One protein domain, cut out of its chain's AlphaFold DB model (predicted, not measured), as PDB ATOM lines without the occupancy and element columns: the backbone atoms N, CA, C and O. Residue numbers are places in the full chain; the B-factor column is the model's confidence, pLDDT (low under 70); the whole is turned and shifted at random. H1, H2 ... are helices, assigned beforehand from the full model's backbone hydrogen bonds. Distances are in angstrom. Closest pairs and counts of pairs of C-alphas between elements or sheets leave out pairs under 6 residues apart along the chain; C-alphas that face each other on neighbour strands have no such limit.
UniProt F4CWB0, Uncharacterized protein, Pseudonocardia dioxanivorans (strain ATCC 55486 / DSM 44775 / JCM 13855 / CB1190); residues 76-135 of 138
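Overview. This is residues 76 to 135 of the 138 residues of an uncharacterized protein of Pseudonocardia dioxanivorans (strain ATCC 55486 / DSM 44775 / JCM 13855 / CB1190) (UniProt F4CWB0). Two long helices, H1 and then H2, make a narrow V that opens toward the two ends of the printed part, with the link of residues 101 to 109 joining them at the narrow end. They come near each other only around Ala 92 and Met 113, and residues 76 to 87 and 118 to 135 stand free. The printed part has 60 residues, is all helix, and is only just loose, close to extended, with a radius of gyration of the C-alphas of 15.7 A and spans of 53 by 22 by 6 A.

Along the chain. H1 runs from Gln 76, C-alpha at (87.470, 61.050, 127.450), to Ala 100, 36.0 A. H2 runs from Ala 110 to Leu 134, C-alpha at (87.806, 76.422, 143.057), 36.4 A.

Arrangement. H1 and H2 are close but not clearly touching; their closest C-alphas, those of Ala 92 and Met 113, are 7.4 A apart. They run opposite ways at a shallow tilt of 18 degrees. In H1 and H2 every O i to N i+4 pair is within hydrogen-bond range.

Size, cuts and confidence. The C-alphas farthest apart, those of Ala 103 and Gln 135, are 53.3 A apart. The printed part has no cut, and the link from H1 to H2 is short. The mean pLDDT of the printed part is 81.1; residues 130 to 135 are under 70.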
ATOM      1  N   GLN A  76      88.109  59.896 128.077       91.00
ATOM      2  CA  GLN A  76      87.470  61.050 127.450       91.00
ATOM      3  C   GLN A  76      88.430  62.236 127.261       91.00
ATOM      4  O   GLN A  76      88.420  62.863 126.200       91.00
ATOM      5  N   ALA A  77      89.265  62.548 128.258       87.25
ATOM      6  CA  ALA A  77      90.259  63.614 128.148       87.25
ATOM      7  C   ALA A  77      91.306  63.296 127.070       87.25
ATOM      8  O   ALA A  77      91.623  64.161 126.253       87.25
ATOM      9  N   ARG A  78      91.776  62.042 127.005       92.75
ATOM     10  CA  ARG A  78      92.701  61.580 125.958       92.75
ATOM     11  C   ARG A  78      92.097  61.693 124.563       92.75
ATOM     12  O   ARG A  78      92.739  62.252 123.679       92.75
ATOM     13  N   THR A  79      90.859  61.239 124.372       92.56
ATOM     14  CA  THR A  79      90.173  61.337 123.074       92.56
ATOM     15  C   THR A  79      89.992  62.788 122.642       92.56
ATOM     16  O   THR A  79      90.301  63.127 121.505       92.56
ATOM     17  N   ARG A  80      89.546  63.672 123.544       92.88
ATOM     18  CA  ARG A  80      89.390  65.105 123.237       92.88
ATOM     19  C   ARG A  80      90.712  65.746 122.824       92.88
ATOM     20  O   ARG A  80      90.736  66.497 121.855       92.88
ATOM     21  N   LEU A  81      91.798  65.427 123.528       93.81
ATOM     22  CA  LEU A  81      93.130  65.926 123.196       93.81
ATOM     23  C   LEU A  81      93.600  65.416 121.828       93.81
ATOM     24  O   LEU A  81      94.107  66.202 121.033       93.81
ATOM     25  N   ALA A  82      93.380  64.133 121.530       93.31
ATOM     26  CA  ALA A  82      93.730  63.540 120.242       93.31
ATOM     27  C   ALA A  82      92.952  64.184 119.083       93.31
ATOM     28  O   ALA A  82      93.551  64.579 118.087       93.31
ATOM     29  N   VAL A  83      91.633  64.354 119.233       95.50
ATOM     30  CA  VAL A  83      90.784  65.013 118.227       95.50
ATOM     31  C   VAL A  83      91.215  66.460 118.020       95.50
ATOM     32  O   VAL A  83      91.381  66.896 116.884       95.50
ATOM     33  N   HIS A  84      91.439  67.206 119.101       88.00
ATOM     34  CA  HIS A  84      91.892  68.589 119.000       88.00
ATOM     35  C   HIS A  84      93.252  68.689 118.294       88.00
ATOM     36  O   HIS A  84      93.414  69.509 117.392       88.00
ATOM     37  N   GLY A  85      94.200  67.813 118.640       92.56
ATOM     38  CA  GLY A  85      95.497  67.727 117.968       92.56
ATOM     39  C   GLY A  85      95.365  67.417 116.476       92.56
ATOM     40  O   GLY A  85      96.010  68.071 115.659       92.56
ATOM     41  N   ALA A  86      94.479  66.487 116.108       95.25
ATOM     42  CA  ALA A  86      94.210  66.150 114.714       95.25
ATOM     43  C   ALA A  86      93.627  67.336 113.929       95.25
ATOM     44  O   ALA A  86      94.068  67.610 112.815       95.25
ATOM     45  N   VAL A  87      92.689  68.086 114.520       94.38
ATOM     46  CA  VAL A  87      92.113  69.291 113.898       94.38
ATOM     47  C   VAL A  87      93.181  70.364 113.682       94.38
ATOM     48  O   VAL A  87      93.263  70.934 112.596       94.38
ATOM     49  N   VAL A  88      94.034  70.617 114.679       88.69
ATOM     50  CA  VAL A  88      95.132  71.590 114.557       88.69
ATOM     51  C   VAL A  88      96.114  71.174 113.459       88.69
ATOM     52  O   VAL A  88      96.477  72.004 112.627       88.69
ATOM     53  N   ALA A  89      96.500  69.896 113.412       91.81
ATOM     54  CA  ALA A  89      97.391  69.372 112.379       91.81
ATOM     55  C   ALA A  89      96.779  69.492 110.975       91.81
ATOM     56  O   ALA A  89      97.465  69.911 110.041       91.81
ATOM     57  N   ALA A  90      95.487  69.189 110.825       92.94
ATOM     58  CA  ALA A  90      94.776  69.326 109.558       92.94
ATOM     59  C   ALA A  90      94.731  70.788 109.087       92.94
ATOM     60  O   ALA A  90      95.085  71.075 107.944       92.94
ATOM     61  N   LEU A  91      94.372  71.724 109.972       87.06
ATOM     62  CA  LEU A  91      94.332  73.153 109.645       87.06
ATOM     63  C   LEU A  91      95.718  73.696 109.279       87.06
ATOM     64  O   LEU A  91      95.850  74.402 108.283       87.06
ATOM     65  N   ALA A  92      96.754  73.334 110.040       79.00
ATOM     66  CA  ALA A  92      98.130  73.719 109.731       79.00
ATOM     67  C   ALA A  92      98.567  73.182 108.360       79.00
ATOM     68  O   ALA A  92      99.129  73.923 107.558       79.00
ATOM     69  N   THR A  93      98.242  71.922 108.061       90.81
ATOM     70  CA  THR A  93      98.560  71.295 106.772       90.81
ATOM     71  C   THR A  93      97.869  72.019 105.617       90.81
ATOM     72  O   THR A  93      98.526  72.370 104.640       90.81
ATOM     73  N   LEU A  94      96.572  72.322 105.741       88.94
ATOM     74  CA  LEU A  94      95.820  73.069 104.725       88.94
ATOM     75  C   LEU A  94      96.390  74.474 104.489       88.94
ATOM     76  O   LEU A  94      96.498  74.902 103.342       88.94
ATOM     77  N   LEU A  95      96.793  75.176 105.551       84.00
ATOM     78  CA  LEU A  95      97.414  76.496 105.444       84.00
ATOM     79  C   LEU A  95      98.787  76.444 104.760       84.00
ATOM     80  O   LEU A  95      99.091  77.307 103.938       84.00
ATOM     81  N   ILE A  96      99.599  75.426 105.060       83.06
ATOM     82  CA  ILE A  96     100.905  75.215 104.417       83.06
ATOM     83  C   ILE A  96     100.724  74.907 102.930       83.06
ATOM     84  O   ILE A  96     101.398  75.516 102.102       83.06
ATOM     85  N   ILE A  97      99.792  74.012 102.581       87.94
ATOM     86  CA  ILE A  97      99.469  73.683 101.184       87.94
ATOM     87  C   ILE A  97      98.976  74.933 100.447       87.94
ATOM     88  O   ILE A  97      99.458  75.224  99.356       87.94
ATOM     89  N   GLY A  98      98.055  75.693 101.048       82.88
ATOM     90  CA  GLY A  98      97.516  76.923 100.463       82.88
ATOM     91  C   GLY A  98      98.567  78.015 100.258       82.88
ATOM     92  O   GLY A  98      98.468  78.795  99.316       82.88
ATOM     93  N   TRP A  99      99.600  78.065 101.099       83.88
ATOM     94  CA  TRP A  99     100.744  78.938 100.864       83.88
ATOM     95  C   TRP A  99     101.666  78.409  99.764       83.88
ATOM     96  O   TRP A  99     102.037  79.177  98.880       83.88
ATOM     97  N   ALA A 100     102.000  77.117  99.778       82.38
ATOM     98  CA  ALA A 100     102.919  76.513  98.813       82.38
ATOM     99  C   ALA A 100     102.413  76.603  97.363       82.38
ATOM    100  O   ALA A 100     103.212  76.653  96.432       82.38
ATOM    101  N   THR A 101     101.091  76.638  97.167       86.00
ATOM    102  CA  THR A 101     100.463  76.833  95.850       86.00
ATOM    103  C   THR A 101     100.229  78.303  95.495       86.00
ATOM    104  O   THR A 101      99.824  78.605  94.373       86.00
ATOM    105  N   SER A 102     100.491  79.232  96.417       75.50
ATOM    106  CA  SER A 102     100.362  80.668  96.177       75.50
ATOM    107  C   SER A 102     101.671  81.265  95.649       75.50
ATOM    108  O   SER A 102     102.755  80.881  96.075       75.50
ATOM    109  N   ALA A 103     101.590  82.281  94.787       72.88
ATOM    110  CA  ALA A 103     102.751  83.080  94.371       72.88
ATOM    111  C   ALA A 103     103.184  84.109  95.445       72.88
ATOM    112  O   ALA A 103     103.776  85.141  95.126       72.88
ATOM    113  N   ALA A 104     102.828  83.883  96.716       70.19
ATOM    114  CA  ALA A 104     103.099  84.822  97.793       70.19
ATOM    115  C   ALA A 104     104.603  84.832  98.132       70.19
ATOM    116  O   ALA A 104     105.160  83.782  98.454       70.19
ATOM    117  N   PRO A 105     105.267  86.004  98.148       72.81
ATOM    118  CA  PRO A 105     106.707  86.088  98.395       72.81
ATOM    119  C   PRO A 105     107.103  85.854  99.865       72.81
ATOM    120  O   PRO A 105     108.290  85.807 100.173       72.81
ATOM    121  N   PHE A 106     106.141  85.717 100.787       73.94
ATOM    122  CA  PHE A 106     106.398  85.454 102.207       73.94
ATOM    123  C   PHE A 106     105.323  84.556 102.843       73.94
ATOM    124  O   PHE A 106     104.206  84.423 102.339       73.94
ATOM    125  N   PHE A 107     105.671  83.932 103.972       71.50
ATOM    126  CA  PHE A 107     104.888  82.897 104.656       71.50
ATOM    127  C   PHE A 107     103.769  83.488 105.539       71.50
ATOM    128  O   PHE A 107     103.836  83.465 106.770       71.50
ATOM    129  N   TRP A 108     102.716  84.024 104.910       72.44
ATOM    130  CA  TRP A 108     101.546  84.591 105.603       72.44
ATOM    131  C   TRP A 108     100.821  83.643 106.600       72.44
ATOM    132  O   TRP A 108     100.241  84.170 107.556       72.44
ATOM    133  N   PRO A 109     100.881  82.291 106.494       73.12
ATOM    134  CA  PRO A 109     100.314  81.391 107.509       73.12
ATOM    135  C   PRO A 109     100.911  81.515 108.917       73.12
ATOM    136  O   PRO A 109     100.269  81.094 109.884       73.12
ATOM    137  N   ALA A 110     102.102  82.108 109.065       73.88
ATOM    138  CA  ALA A 110     102.713  82.344 110.374       73.88
ATOM    139  C   ALA A 110     101.798  83.150 111.312       73.88
ATOM    140  O   ALA A 110     101.754  82.876 112.512       73.88
ATOM    141  N   TRP A 111     101.034  84.112 110.784       74.69
ATOM    142  CA  TRP A 111     100.194  84.991 111.603       74.69
ATOM    143  C   TRP A 111      98.955  84.281 112.167       74.69
ATOM    144  O   TRP A 111      98.790  84.306 113.388       74.69
ATOM    145  N   PRO A 112      98.121  83.575 111.375       77.31
ATOM    146  CA  PRO A 112      97.032  82.768 111.928       77.31
ATOM    147  C   PRO A 112      97.504  81.703 112.928       77.31
ATOM    148  O   PRO A 112      96.893  81.544 113.984       77.31
ATOM    149  N   MET A 113      98.609  81.003 112.642       77.31
ATOM    150  CA  MET A 113      99.145  79.973 113.543       77.31
ATOM    151  C   MET A 113      99.613  80.554 114.882       77.31
ATOM    152  O   MET A 113      99.333  79.975 115.934       77.31
ATOM    153  N   PHE A 114     100.270  81.717 114.859       80.88
ATOM    154  CA  PHE A 114     100.673  82.435 116.067       80.88
ATOM    155  C   PHE A 114      99.466  82.798 116.949       80.88
ATOM    156  O   PHE A 114      99.473  82.521 118.150       80.88
ATOM    157  N   TRP A 115      98.391  83.338 116.364       84.56
ATOM    158  CA  TRP A 115      97.177  83.699 117.110       84.56
ATOM    159  C   TRP A 115      96.418  82.482 117.656       84.56
ATOM    160  O   TRP A 115      95.907  82.536 118.777       84.56
ATOM    161  N   LEU A 116      96.384  81.365 116.920       81.06
ATOM    162  CA  LEU A 116      95.798  80.106 117.397       81.06
ATOM    163  C   LEU A 116      96.569  79.538 118.596       81.06
ATOM    164  O   LEU A 116      95.960  79.191 119.612       81.06
ATOM    165  N   ALA A 117      97.902  79.493 118.511       80.44
ATOM    166  CA  ALA A 117      98.756  79.042 119.607       80.44
ATOM    167  C   ALA A 117      98.609  79.938 120.849       80.44
ATOM    168  O   ALA A 117      98.484  79.435 121.969       80.44
ATOM    169  N   LEU A 118      98.549  81.260 120.655       87.25
ATOM    170  CA  LEU A 118      98.333  82.221 121.736       87.25
ATOM    171  C   LEU A 118      96.950  82.052 122.387       87.25
ATOM    172  O   LEU A 118      96.847  82.041 123.614       87.25
ATOM    173  N   SER A 119      95.894  81.864 121.590       82.38
ATOM    174  CA  SER A 119      94.528  81.637 122.085       82.38
ATOM    175  C   SER A 119      94.423  80.366 122.933       82.38
ATOM    176  O   SER A 119      93.867  80.402 124.038       82.38
ATOM    177  N   LEU A 120      95.023  79.262 122.467       81.44
ATOM    178  CA  LEU A 120      95.094  77.999 123.204       81.44
ATOM    179  C   LEU A 120      95.868  78.168 124.518       81.44
ATOM    180  O   LEU A 120      95.412  77.721 125.572       81.44
ATOM    181  N   PHE A 121      97.015  78.849 124.475       89.94
ATOM    182  CA  PHE A 121      97.835  79.111 125.655       89.94
ATOM    183  C   PHE A 121      97.080  79.930 126.711       89.94
ATOM    184  O   PHE A 121      97.090  79.573 127.892       89.94
ATOM    185  N   VAL A 122      96.383  80.992 126.296       88.00
ATOM    186  CA  VAL A 122      95.582  81.845 127.184       88.00
ATOM    187  C   VAL A 122      94.413  81.069 127.789       88.00
ATOM    188  O   VAL A 122      94.254  81.084 129.009       88.00
ATOM    189  N   HIS A 123      93.642  80.328 126.989       84.88
ATOM    190  CA  HIS A 123      92.539  79.509 127.502       84.88
ATOM    191  C   HIS A 123      93.030  78.437 128.475       84.88
ATOM    192  O   HIS A 123      92.471  78.285 129.562       84.88
ATOM    193  N   ALA A 124      94.131  77.755 128.150       81.38
ATOM    194  CA  ALA A 124      94.726  76.756 129.027       81.38
ATOM    195  C   ALA A 124      95.289  77.374 130.321       81.38
ATOM    196  O   ALA A 124      95.265  76.737 131.371       81.38
ATOM    197  N   ARG A 125      95.804  78.610 130.281       81.75
ATOM    198  CA  ARG A 125      96.230  79.366 131.474       81.75
ATOM    199  C   ARG A 125      95.038  79.776 132.339       81.75
ATOM    200  O   ARG A 125      95.125  79.684 133.561       81.75
ATOM    201  N   ILE A 126      93.948  80.239 131.731       81.88
ATOM    202  CA  ILE A 126      92.748  80.695 132.446       81.88
ATOM    203  C   ILE A 126      92.006  79.513 133.076       81.88
ATOM    204  O   ILE A 126      91.626  79.610 134.241       81.88
ATOM    205  N   ALA A 127      91.851  78.397 132.360       71.75
ATOM    206  CA  ALA A 127      91.239  77.175 132.883       71.75
ATOM    207  C   ALA A 127      91.984  76.672 134.131       71.75
ATOM    208  O   ALA A 127      91.385  76.539 135.196       71.75
ATOM    209  N   ARG A 128      93.317  76.574 134.050       70.62
ATOM    210  CA  ARG A 128      94.176  76.177 135.178       70.62
ATOM    211  C   ARG A 128      94.090  77.129 136.376       70.62
ATOM    212  O   ARG A 128      94.097  76.695 137.523       70.62
ATOM    213  N   ARG A 129      93.975  78.441 136.134       70.25
ATOM    214  CA  ARG A 129      93.800  79.446 137.203       70.25
ATOM    215  C   ARG A 129      92.418  79.403 137.855       70.25
ATOM    216  O   ARG A 129      92.298  79.798 139.011       70.25
ATOM    217  N   ARG A 130      91.380  78.989 137.124       62.69
ATOM    218  CA  ARG A 130      90.019  78.833 137.656       62.69
ATOM    219  C   ARG A 130      89.904  77.574 138.508       62.69
ATOM    220  O   ARG A 130      89.340  77.651 139.589       62.69
ATOM    221  N   GLU A 131      90.509  76.476 138.074       59.94
ATOM    222  CA  GLU A 131      90.575  75.225 138.842       59.94
ATOM    223  C   GLU A 131      91.307  75.419 140.182       59.94
ATOM    224  O   GLU A 131      90.768  75.059 141.224       59.94
ATOM    225  N   ALA A 132      92.442  76.128 140.186       62.66
ATOM    226  CA  ALA A 132      93.196  76.435 141.409       62.66
ATOM    227  C   ALA A 132      92.455  77.353 142.405       62.66
ATOM    228  O   ALA A 132      92.762  77.351 143.591       62.66
ATOM    229  N   ARG A 133      91.487  78.161 141.945       61.62
ATOM    230  CA  ARG A 133      90.652  79.011 142.820       61.62
ATOM    231  C   ARG A 133      89.413  78.291 143.353       61.62
ATOM    232  O   ARG A 133      88.818  78.767 144.312       61.62
ATOM    233  N   LEU A 134      89.005  77.194 142.716       62.88
ATOM    234  CA  LEU A 134      87.806  76.422 143.057       62.88
ATOM    235  C   LEU A 134      88.109  75.177 143.901       62.88
ATOM    236  O   LEU A 134      87.180  74.453 144.245       62.88
ATOM    237  N   GLN A 135      89.374  74.945 144.260       50.88
ATOM    238  CA  GLN A 135      89.780  74.016 145.316       50.88
ATOM    239  C   GLN A 135      89.989  74.793 146.630       50.88
ATOM    240  O   GLN A 135      91.120  75.158 146.949       50.88
TER     241      GLN A 135